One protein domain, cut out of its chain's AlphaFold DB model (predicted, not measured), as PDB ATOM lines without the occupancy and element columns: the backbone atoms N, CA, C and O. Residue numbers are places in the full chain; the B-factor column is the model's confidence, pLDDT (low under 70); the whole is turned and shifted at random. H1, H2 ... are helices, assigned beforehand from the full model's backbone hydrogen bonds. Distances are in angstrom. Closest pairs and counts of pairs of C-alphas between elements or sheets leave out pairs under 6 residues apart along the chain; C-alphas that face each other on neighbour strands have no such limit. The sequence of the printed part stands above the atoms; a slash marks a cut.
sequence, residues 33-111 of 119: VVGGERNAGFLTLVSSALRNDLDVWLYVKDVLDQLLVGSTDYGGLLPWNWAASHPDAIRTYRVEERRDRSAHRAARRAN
ATOM      1  N   VAL A  33      39.480   9.998 -46.900       83.56
ATOM      2  CA  VAL A  33      39.004   9.103 -47.975       83.56
ATOM      3  C   VAL A  33      39.853   7.831 -48.046       83.56
ATOM      4  O   VAL A  33      39.313   6.730 -48.054       83.56
ATOM      5  N   VAL A  34      41.180   7.975 -47.969       84.94
ATOM      6  CA  VAL A  34      42.128   6.849 -47.976       84.94
ATOM      7  C   VAL A  34      41.909   5.918 -46.776       84.94
ATOM      8  O   VAL A  34      41.978   4.696 -46.907       84.94
ATOM      9  N   GLY A  35      41.616   6.473 -45.595       83.00
ATOM     10  CA  GLY A  35      41.246   5.681 -44.420       83.00
ATOM     11  C   GLY A  35      39.940   4.911 -44.627       83.00
ATOM     12  O   GLY A  35      39.846   3.743 -44.248       83.00
ATOM     13  N   GLY A  36      38.961   5.537 -45.287       83.44
ATOM     14  CA  GLY A  36      37.696   4.913 -45.671       83.44
ATOM     15  C   GLY A  36      37.877   3.732 -46.624       83.44
ATOM     16  O   GLY A  36      37.342   2.657 -46.360       83.44
ATOM     17  N   GLU A  37      38.678   3.892 -47.678       86.00
ATOM     18  CA  GLU A  37      38.969   2.827 -48.649       86.00
ATOM     19  C   GLU A  37      39.659   1.623 -47.996       86.00
ATOM     20  O   GLU A  37      39.239   0.479 -48.184       86.00
ATOM     21  N   ARG A  38      40.677   1.868 -47.160       86.44
ATOM     22  CA  ARG A  38      41.377   0.801 -46.422       86.44
ATOM     23  C   ARG A  38      40.434   0.043 -45.497       86.44
ATOM     24  O   ARG A  38      40.465  -1.186 -45.440       86.44
ATOM     25  N   ASN A  39      39.575   0.770 -44.795       84.50
ATOM     26  CA  ASN A  39      38.604   0.172 -43.898       84.50
ATOM     27  C   ASN A  39      37.522  -0.617 -44.658       84.50
ATOM     28  O   ASN A  39      37.146  -1.703 -44.225       84.50
ATOM     29  N   ALA A  40      37.076  -0.142 -45.824       86.69
ATOM     30  CA  ALA A  40      36.175  -0.896 -46.695       86.69
ATOM     31  C   ALA A  40      36.803  -2.226 -47.154       86.69
ATOM     32  O   ALA A  40      36.141  -3.268 -47.112       86.69
ATOM     33  N   GLY A  41      38.091  -2.219 -47.512       88.88
ATOM     34  CA  GLY A  41      38.846  -3.439 -47.808       88.88
ATOM     35  C   GLY A  41      38.902  -4.398 -46.614       88.88
ATOM     36  O   GLY A  41      38.575  -5.577 -46.748       88.88
ATOM     37  N   PHE A  42      39.220  -3.885 -45.424       87.94
ATOM     38  CA  PHE A  42      39.265  -4.686 -44.198       87.94
ATOM     39  C   PHE A  42      37.904  -5.309 -43.844       87.94
ATOM     40  O   PHE A  42      37.817  -6.497 -43.540       87.94
ATOM     41  N   LEU A  43      36.813  -4.548 -43.947       87.38
ATOM     42  CA  LEU A  43      35.463  -5.066 -43.707       87.38
ATOM     43  C   LEU A  43      35.051  -6.116 -44.727       87.38
ATOM     44  O   LEU A  43      34.371  -7.076 -44.371       87.38
ATOM     45  N   THR A  44      35.467  -5.951 -45.980       89.94
ATOM     46  CA  THR A  44      35.240  -6.947 -47.028       89.94
ATOM     47  C   THR A  44      35.933  -8.262 -46.672       89.94
ATOM     48  O   THR A  44      35.321  -9.328 -46.777       89.94
ATOM     49  N   LEU A  45      37.167  -8.193 -46.164       91.25
ATOM     50  CA  LEU A  45      37.929  -9.352 -45.703       91.25
ATOM     51  C   LEU A  45      37.242 -10.048 -44.515       91.25
ATOM     52  O   LEU A  45      36.970 -11.247 -44.562       91.25
ATOM     53  N   VAL A  46      36.868  -9.280 -43.488       91.12
ATOM     54  CA  VAL A  46      36.159  -9.787 -42.301       91.12
ATOM     55  C   VAL A  46      34.801 -10.390 -42.669       91.12
ATOM     56  O   VAL A  46      34.451 -11.474 -42.200       91.12
ATOM     57  N   SER A  47      34.032  -9.723 -43.532       89.81
ATOM     58  CA  SER A  47      32.738 -10.221 -44.009       89.81
ATOM     59  C   SER A  47      32.897 -11.538 -44.769       89.81
ATOM     60  O   SER A  47      32.105 -12.463 -44.579       89.81
ATOM     61  N   SER A  48      33.951 -11.657 -45.578       92.69
ATOM     62  CA  SER A  48      34.263 -12.887 -46.305       92.69
ATOM     63  C   SER A  48      34.639 -14.029 -45.357       92.69
ATOM     64  O   SER A  48      34.138 -15.139 -45.528       92.69
ATOM     65  N   ALA A  49      35.424 -13.768 -44.308       93.06
ATOM     66  CA  ALA A  49      35.739 -14.759 -43.276       93.06
ATOM     67  C   ALA A  49      34.486 -15.237 -42.520       93.06
ATOM     68  O   ALA A  49      34.269 -16.437 -42.365       93.06
ATOM     69  N   LEU A  50      33.602 -14.308 -42.135       89.81
ATOM     70  CA  LEU A  50      32.319 -14.632 -41.498       89.81
ATOM     71  C   LEU A  50      31.419 -15.502 -42.389       89.81
ATOM     72  O   LEU A  50      30.745 -16.402 -41.886       89.81
ATOM     73  N   ARG A  51      31.396 -15.244 -43.704       89.62
ATOM     74  CA  ARG A  51      30.631 -16.048 -44.675       89.62
ATOM     75  C   ARG A  51      31.165 -17.472 -44.822       89.62
ATOM     76  O   ARG A  51      30.371 -18.354 -45.114       89.62
ATOM     77  N   ASN A  52      32.459 -17.680 -44.582       91.12
ATOM     78  CA  ASN A  52      33.105 -18.996 -44.568       91.12
ATOM     79  C   ASN A  52      33.067 -19.665 -43.180       91.12
ATOM     80  O   ASN A  52      33.797 -20.617 -42.938       91.12
ATOM     81  N   ASP A  53      32.239 -19.161 -42.256       92.00
ATOM     82  CA  ASP A  53      32.102 -19.695 -40.896       92.00
ATOM     83  C   ASP A  53      33.387 -19.670 -40.057       92.00
ATOM     84  O   ASP A  53      33.462 -20.315 -39.014       92.00
ATOM     85  N   LEU A  54      34.372 -18.862 -40.439       93.31
ATOM     86  CA  LEU A  54      35.654 -18.825 -39.750       93.31
ATOM     87  C   LEU A  54      35.596 -18.078 -38.418       93.31
ATOM     88  O   LEU A  54      34.764 -17.188 -38.174       93.31
ATOM     89  N   ASP A  55      36.550 -18.421 -37.562       93.50
ATOM     90  CA  ASP A  55      36.996 -17.557 -36.492       93.50
ATOM     91  C   ASP A  55      37.749 -16.355 -37.062       93.50
ATOM     92  O   ASP A  55      38.906 -16.434 -37.470       93.50
ATOM     93  N   VAL A  56      37.057 -15.216 -37.076       92.38
ATOM     94  CA  VAL A  56      37.583 -13.955 -37.607       92.38
ATOM     95  C   VAL A  56      38.881 -13.547 -36.917       92.38
ATOM     96  O   VAL A  56      39.753 -12.991 -37.575       92.38
ATOM     97  N   TRP A  57      39.015 -13.792 -35.612       92.94
ATOM     98  CA  TRP A  57      40.204 -13.365 -34.884       92.94
ATOM     99  C   TRP A  57      41.423 -14.184 -35.305       92.94
ATOM    100  O   TRP A  57      42.450 -13.596 -35.639       92.94
ATOM    101  N   LEU A  58      41.288 -15.515 -35.359       95.50
ATOM    102  CA  LEU A  58      42.367 -16.405 -35.802       95.50
ATOM    103  C   LEU A  58      42.777 -16.102 -37.242       95.50
ATOM    104  O   LEU A  58      43.961 -15.925 -37.516       95.50
ATOM    105  N   TYR A  59      41.792 -15.960 -38.128       95.38
ATOM    106  CA  TYR A  59      42.030 -15.663 -39.533       95.38
ATOM    107  C   TYR A  59      42.754 -14.326 -39.732       95.38
ATOM    108  O   TYR A  59      43.789 -14.269 -40.388       95.38
ATOM    109  N   VAL A  60      42.244 -13.237 -39.145       94.50
ATOM    110  CA  VAL A  60      42.849 -11.906 -39.318       94.50
ATOM    111  C   VAL A  60      44.244 -11.853 -38.706       94.50
ATOM    112  O   VAL A  60      45.133 -11.248 -39.301       94.50
ATOM    113  N   LYS A  61      44.454 -12.488 -37.547       95.31
ATOM    114  CA  LYS A  61      45.778 -12.578 -36.927       95.31
ATOM    115  C   LYS A  61      46.770 -13.268 -37.863       95.31
ATOM    116  O   LYS A  61      47.812 -12.688 -38.139       95.31
ATOM    117  N   ASP A  62      46.441 -14.458 -38.362       94.62
ATOM    118  CA  ASP A  62      47.358 -15.223 -39.211       94.62
ATOM    119  C   ASP A  62      47.644 -14.508 -40.538       94.62
ATOM    120  O   ASP A  62      48.794 -14.384 -40.944       94.62
ATOM    121  N   VAL A  63      46.622 -13.920 -41.169       94.12
ATOM    122  CA  VAL A  63      46.811 -13.105 -42.380       94.12
ATOM    123  C   VAL A  63      47.761 -11.935 -42.124       94.12
ATOM    124  O   VAL A  63      48.656 -11.687 -42.931       94.12
ATOM    125  N   LEU A  64      47.599 -11.209 -41.014       94.19
ATOM    126  CA  LEU A  64      48.495 -10.102 -40.671       94.19
ATOM    127  C   LEU A  64      49.914 -10.591 -40.354       94.19
ATOM    128  O   LEU A  64      50.866  -9.973 -40.824       94.19
ATOM    129  N   ASP A  65      50.058 -11.696 -39.619       95.88
ATOM    130  CA  ASP A  65      51.354 -12.303 -39.297       95.88
ATOM    131  C   ASP A  65      52.099 -12.708 -40.591       95.88
ATOM    132  O   ASP A  65      53.269 -12.368 -40.771       95.88
ATOM    133  N   GLN A  66      51.410 -13.337 -41.548       94.19
ATOM    134  CA  GLN A  66      51.968 -13.726 -42.852       94.19
ATOM    135  C   GLN A  66      52.382 -12.516 -43.700       94.19
ATOM    136  O   GLN A  66      53.452 -12.512 -44.315       94.19
ATOM    137  N   LEU A  67      51.560 -11.462 -43.716       93.06
ATOM    138  CA  LEU A  67      51.880 -10.224 -44.429       93.06
ATOM    139  C   LEU A  67      53.070  -9.488 -43.798       93.06
ATOM    140  O   LEU A  67      53.900  -8.945 -44.525       93.06
ATOM    141  N   LEU A  68      53.187  -9.493 -42.466       95.00
ATOM    142  CA  LEU A  68      54.308  -8.885 -41.740       95.00
ATOM    143  C   LEU A  68      55.639  -9.595 -42.015       95.00
ATOM    144  O   LEU A  68      56.675  -8.938 -42.089       95.00
ATOM    145  N   VAL A  69      55.609 -10.915 -42.205       95.00
ATOM    146  CA  VAL A  69      56.783 -11.718 -42.595       95.00
ATOM    147  C   VAL A  69      57.133 -11.542 -44.085       95.00
ATOM    148  O   VAL A  69      58.210 -11.943 -44.524       95.00
ATOM    149  N   GLY A  70      56.274 -10.876 -44.862       93.06
ATOM    150  CA  GLY A  70      56.507 -10.577 -46.274       93.06
ATOM    151  C   GLY A  70      56.001 -11.657 -47.229       93.06
ATOM    152  O   GLY A  70      56.479 -11.735 -48.360       93.06
ATOM    153  N   SER A  71      55.044 -12.487 -46.800       92.19
ATOM    154  CA  SER A  71      54.395 -13.449 -47.692       92.19
ATOM    155  C   SER A  71      53.689 -12.732 -48.847       92.19
ATOM    156  O   SER A  71      52.958 -11.756 -48.656       92.19
ATOM    157  N   THR A  72      53.903 -13.239 -50.057       92.75
ATOM    158  CA  THR A  72      53.251 -12.777 -51.290       92.75
ATOM    159  C   THR A  72      52.247 -13.792 -51.833       92.75
ATOM    160  O   THR A  72      51.626 -13.549 -52.869       92.75
ATOM    161  N   ASP A  73      52.041 -14.913 -51.131       92.12
ATOM    162  CA  ASP A  73      50.998 -15.883 -51.465       92.12
ATOM    163  C   ASP A  73      49.632 -15.397 -50.968       92.12
ATOM    164  O   ASP A  73      49.060 -15.888 -49.994       92.12
ATOM    165  N   TYR A  74      49.085 -14.398 -51.656       90.94
ATOM    166  CA  TYR A  74      47.755 -13.877 -51.352       90.94
ATOM    167  C   TYR A  74      46.652 -14.904 -51.616       90.94
ATOM    168  O   TYR A  74      45.591 -14.818 -51.005       90.94
ATOM    169  N   GLY A  75      46.893 -15.867 -52.512       92.62
ATOM    170  CA  GLY A  75      45.935 -16.915 -52.846       92.62
ATOM    171  C   GLY A  75      45.661 -17.826 -51.653       92.62
ATOM    172  O   GLY A  75      44.498 -18.099 -51.354       92.62
ATOM    173  N   GLY A  76      46.709 -18.244 -50.940       91.56
ATOM    174  CA  GLY A  76      46.593 -19.039 -49.715       91.56
ATOM    175  C   GLY A  76      45.899 -18.303 -48.563       91.56
ATOM    176  O   GLY A  76      45.202 -18.923 -47.764       91.56
ATOM    177  N   LEU A  77      46.015 -16.973 -48.521       92.50
ATOM    178  CA  LEU A  77      45.400 -16.128 -47.490       92.50
ATOM    179  C   LEU A  77      43.909 -15.859 -47.722       92.50
ATOM    180  O   LEU A  77      43.249 -15.282 -46.856       92.50
ATOM    181  N   LEU A  78      43.346 -16.250 -48.869       92.94
ATOM    182  CA  LEU A  78      41.914 -16.091 -49.126       92.94
ATOM    183  C   LEU A  78      41.104 -16.948 -48.141       92.94
ATOM    184  O   LEU A  78      41.479 -18.096 -47.900       92.94
ATOM    185  N   PRO A  79      39.967 -16.457 -47.611       93.31
ATOM    186  CA  PRO A  79      39.251 -17.134 -46.529       93.31
ATOM    187  C   PRO A  79      38.908 -18.601 -46.818       93.31
ATOM    188  O   PRO A  79      39.023 -19.442 -45.939       93.31
ATOM    189  N   TRP A  80      38.514 -18.932 -48.049       92.06
ATOM    190  CA  TRP A  80      38.146 -20.301 -48.432       92.06
ATOM    191  C   TRP A  80      39.348 -21.245 -48.558       92.06
ATOM    192  O   TRP A  80      39.229 -22.423 -48.233       92.06
ATOM    193  N   ASN A  81      40.504 -20.742 -48.995       94.12
ATOM    194  CA  ASN A  81      41.735 -21.532 -49.076       94.12
ATOM    195  C   ASN A  81      42.348 -21.714 -47.686       94.12
ATOM    196  O   ASN A  81      42.747 -22.818 -47.325       94.12
ATOM    197  N   TRP A  82      42.339 -20.652 -46.881       94.69
ATOM    198  CA  TRP A  82      42.794 -20.685 -45.499       94.69
ATOM    199  C   TRP A  82      41.942 -21.620 -44.627       94.69
ATOM    200  O   TRP A  82      42.469 -22.353 -43.796       94.69
ATOM    201  N   ALA A  83      40.625 -21.666 -44.863       92.81
ATOM    202  CA  ALA A  83      39.724 -22.611 -44.200       92.81
ATOM    203  C   ALA A  83      40.109 -24.076 -44.452       92.81
ATOM    204  O   ALA A  83      39.959 -24.916 -43.568       92.81
ATOM    205  N   ALA A  84      40.599 -24.390 -45.655       92.25
ATOM    206  CA  ALA A  84      41.000 -25.746 -46.012       92.25
ATOM    207  C   ALA A  84      42.265 -26.196 -45.263       92.25
ATOM    208  O   ALA A  84      42.411 -27.385 -44.984       92.25
ATOM    209  N   SER A  85      43.161 -25.264 -44.918       91.94
ATOM    210  CA  SER A  85      44.352 -25.545 -44.110       91.94
ATOM    211  C   SER A  85      44.103 -25.478 -42.597       91.94
ATOM    212  O   SER A  85      44.855 -26.106 -41.855       91.94
ATOM    213  N   HIS A  86      43.043 -24.796 -42.145       92.31
ATOM    214  CA  HIS A  86      42.716 -24.585 -40.725       92.31
ATOM    215  C   HIS A  86      41.281 -25.033 -40.386       92.31
ATOM    216  O   HIS A  86      40.400 -24.201 -40.132       92.31
ATOM    217  N   PRO A  87      41.003 -26.351 -40.379       90.31
ATOM    218  CA  PRO A  87      39.665 -26.867 -40.091       90.31
ATOM    219  C   PRO A  87      39.215 -26.591 -38.646       90.31
ATOM    220  O   PRO A  87      38.019 -26.507 -38.375       90.31
ATOM    221  N   ASP A  88      40.159 -26.426 -37.722       91.56
ATOM    222  CA  ASP A  88      39.946 -26.078 -36.315       91.56
ATOM    223  C   ASP A  88      39.408 -24.653 -36.123       91.56
ATOM    224  O   ASP A  88      38.696 -24.379 -35.155       91.56
ATOM    225  N   ALA A  89      39.680 -23.755 -37.071       91.62
ATOM    226  CA  ALA A  89      39.177 -22.388 -37.049       91.62
ATOM    227  C   ALA A  89      37.733 -22.255 -37.575       91.62
ATOM    228  O   ALA A  89      37.168 -21.156 -37.539       91.62
ATOM    229  N   ILE A  90      37.110 -23.337 -38.059       92.31
ATOM    230  CA  ILE A  90      35.729 -23.328 -38.561       92.31
ATOM    231  C   ILE A  90      34.742 -23.447 -37.393       92.31
ATOM    232  O   ILE A  90      34.715 -24.423 -36.645       92.31
ATOM    233  N   ARG A  91      33.844 -22.469 -37.266       89.56
ATOM    234  CA  ARG A  91      32.822 -22.400 -36.212       89.56
ATOM    235  C   ARG A  91      31.577 -23.206 -36.591       89.56
ATOM    236  O   ARG A  91      30.529 -22.644 -36.915       89.56
ATOM    237  N   THR A  92      31.678 -24.531 -36.508       84.69
ATOM    238  CA  THR A  92      30.615 -25.493 -36.872       84.69
ATOM    239  C   THR A  92      29.273 -25.239 -36.171       84.69
ATOM    240  O   THR A  92      28.226 -25.290 -36.819       84.69
ATOM    241  N   TYR A  93      29.290 -24.844 -34.893       84.69
ATOM    242  CA  TYR A  93      28.090 -24.536 -34.095       84.69
ATOM    243  C   TYR A  93      27.197 -23.439 -34.707       84.69
ATOM    244  O   TYR A  93      25.992 -23.380 -34.460       84.69
ATOM    245  N   ARG A  94      27.762 -22.543 -35.528       81.00
ATOM    246  CA  ARG A  94      27.009 -21.441 -36.143       81.00
ATOM    247  C   ARG A  94      26.053 -21.935 -37.228       81.00
ATOM    248  O   ARG A  94      25.029 -21.297 -37.476       81.00
ATOM    249  N   VAL A  95      26.363 -23.053 -37.884       81.75
ATOM    250  CA  VAL A  95      25.469 -23.668 -38.876       81.75
ATOM    251  C   VAL A  95      24.209 -24.186 -38.187       81.75
ATOM    252  O   VAL A  95      23.101 -23.938 -38.665       81.75
ATOM    253  N   GLU A  96      24.375 -24.841 -37.041       83.88
ATOM    254  CA  GLU A  96      23.280 -25.333 -36.201       83.88
ATOM    255  C   GLU A  96      22.441 -24.168 -35.667       83.88
ATOM    256  O   GLU A  96      21.236 -24.124 -35.901       83.88
ATOM    257  N   GLU A  97      23.078 -23.132 -35.112       86.19
ATOM    258  CA  GLU A  97      22.375 -21.940 -34.625       86.19
ATOM    259  C   GLU A  97      21.543 -21.253 -35.730       86.19
ATOM    260  O   GLU A  97      20.404 -20.824 -35.507       86.19
ATOM    261  N   ARG A  98      22.091 -21.146 -36.951       84.94
ATOM    262  CA  ARG A  98      21.368 -20.589 -38.106       84.94
ATOM    263  C   ARG A  98      20.164 -21.446 -38.486       84.94
ATOM    264  O   ARG A  98      19.100 -20.882 -38.769       84.94
ATOM    265  N   ARG A  99      20.310 -22.776 -38.475       84.75
ATOM    266  CA  ARG A  99      19.211 -23.718 -38.735       84.75
ATOM    267  C   ARG A  99      18.111 -23.545 -37.697       84.75
ATOM    268  O   ARG A  99      16.979 -23.261 -38.089       84.75
ATOM    269  N   ASP A 100      18.451 -23.566 -36.414       87.88
ATOM    270  CA  ASP A 100      17.499 -23.430 -35.308       87.88
ATOM    271  C   ASP A 100      16.761 -22.092 -35.345       87.88
ATOM    272  O   ASP A 100      15.536 -22.026 -35.224       87.88
ATOM    273  N   ARG A 101      17.483 -20.996 -35.606       85.50
ATOM    274  CA  ARG A 101      16.885 -19.664 -35.741       85.50
ATOM    275  C   ARG A 101      15.940 -19.580 -36.935       85.50
ATOM    276  O   ARG A 101      14.890 -18.935 -36.836       85.50
ATOM    277  N   SER A 102      16.291 -20.206 -38.060       83.56
ATOM    278  CA  SER A 102      15.424 -20.256 -39.242       83.56
ATOM    279  C   SER A 102      14.165 -21.088 -38.977       83.56
ATOM    280  O   SER A 102      13.065 -20.621 -39.277       83.56
ATOM    281  N   ALA A 103      14.306 -22.239 -38.309       86.62
ATOM    282  CA  ALA A 103      13.207 -23.103 -37.897       86.62
ATOM    283  C   ALA A 103      12.266 -22.374 -36.926       86.62
ATOM    284  O   ALA A 103      11.054 -22.346 -37.139       86.62
ATOM    285  N   HIS A 104      12.812 -21.679 -35.922       84.50
ATOM    286  CA  HIS A 104      12.027 -20.883 -34.979       84.50
ATOM    287  C   HIS A 104      11.252 -19.754 -35.680       84.50
ATOM    288  O   HIS A 104      10.063 -19.544 -35.423       84.50
ATOM    289  N   ARG A 105      11.893 -19.032 -36.610       82.81
ATOM    290  CA  ARG A 105      11.231 -17.989 -37.414       82.81
ATOM    291  C   ARG A 105      10.129 -18.571 -38.303       82.81
ATOM    292  O   ARG A 105       9.059 -17.968 -38.389       82.81
ATOM    293  N   ALA A 106      10.363 -19.723 -38.933       82.94
ATOM    294  CA  ALA A 106       9.376 -20.415 -39.760       82.94
ATOM    295  C   ALA A 106       8.161 -20.863 -38.932       82.94
ATOM    296  O   ALA A 106       7.030 -20.561 -39.312       82.94
ATOM    297  N   ALA A 107       8.385 -21.460 -37.757       84.75
ATOM    298  CA  ALA A 107       7.326 -21.848 -36.826       84.75
ATOM    299  C   ALA A 107       6.485 -20.639 -36.380       84.75
ATOM    300  O   ALA A 107       5.254 -20.669 -36.441       84.75
ATOM    301  N   ARG A 108       7.132 -19.517 -36.025       83.00
ATOM    302  CA  ARG A 108       6.423 -18.267 -35.694       83.00
ATOM    303  C   ARG A 108       5.603 -17.711 -36.858       83.00
ATOM    304  O   ARG A 108       4.544 -17.138 -36.615       83.00
ATOM    305  N   ARG A 109       6.087 -17.824 -38.100       79.62
ATOM    306  CA  ARG A 109       5.357 -17.383 -39.302       79.62
ATOM    307  C   ARG A 109       4.159 -18.285 -39.593       79.62
ATOM    308  O   ARG A 109       3.093 -17.759 -39.895       79.62
ATOM    309  N   ALA A 110       4.312 -19.603 -39.458       80.62
ATOM    310  CA  ALA A 110       3.217 -20.558 -39.616       80.62
ATOM    311  C   ALA A 110       2.084 -20.276 -38.615       80.62
ATOM    312  O   ALA A 110       0.931 -20.170 -39.016       80.62
ATOM    313  N   ASN A 111       2.425 -20.010 -37.349       80.56
ATOM    314  CA  ASN A 111       1.446 -19.697 -36.303       80.56
ATOM    315  C   ASN A 111       0.745 -18.330 -36.479       80.56
ATOM    316  O   ASN A 111      -0.252 -18.054 -35.821       80.56
TER     317      ASN A 111
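Overview. This is residues 33 to 111 of the 119 residues of the protein "Transposase" of Pirellulales bacterium (UniProt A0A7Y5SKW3). Two helical arms stick out from a small body where one end of H1 meets H2 and the short H3: residues 33 to 41 of H1, and residues 96 to 111, mostly H4. The 79 printed residues hold four named helices, H1 to H4 in chain order, and no named strand: all helix. The whole is loose, with a radius of gyration of the C-alphas of 16.4 A, and flat, spanning 56 by 35 by 17 A.

Arrangement. H1, residues 33 to 51, touches H2, residues 56 to 68, closest at C-alphas 49 and 56, 6.0 A, at a steep tilt of 54 degrees. H1 touches H3, residues 79 to 85, at C-alphas 49 and 79, 5.3 A. H4, residues 93 to 110, is apart from H1, H2 and H3. Every O i to N i+4 pair is within hydrogen-bond range in H1, H2 and H4, and 2 of 3 in H3.

Along the chain. H1 runs 26.7 A from C-alpha 33 at (39.004, 9.103, -47.975). H2 spans 18.0 A and H3 10.1 A. H4 runs 25.8 A to C-alpha 110 at (3.217, -20.558, -39.616).

Size, cuts and confidence. The C-alphas farthest apart, of Gly 70 and Asn 111, are 56.7 A apart. The printed part has no cut, no link is long, and no printed residue is under 70 in pLDDT.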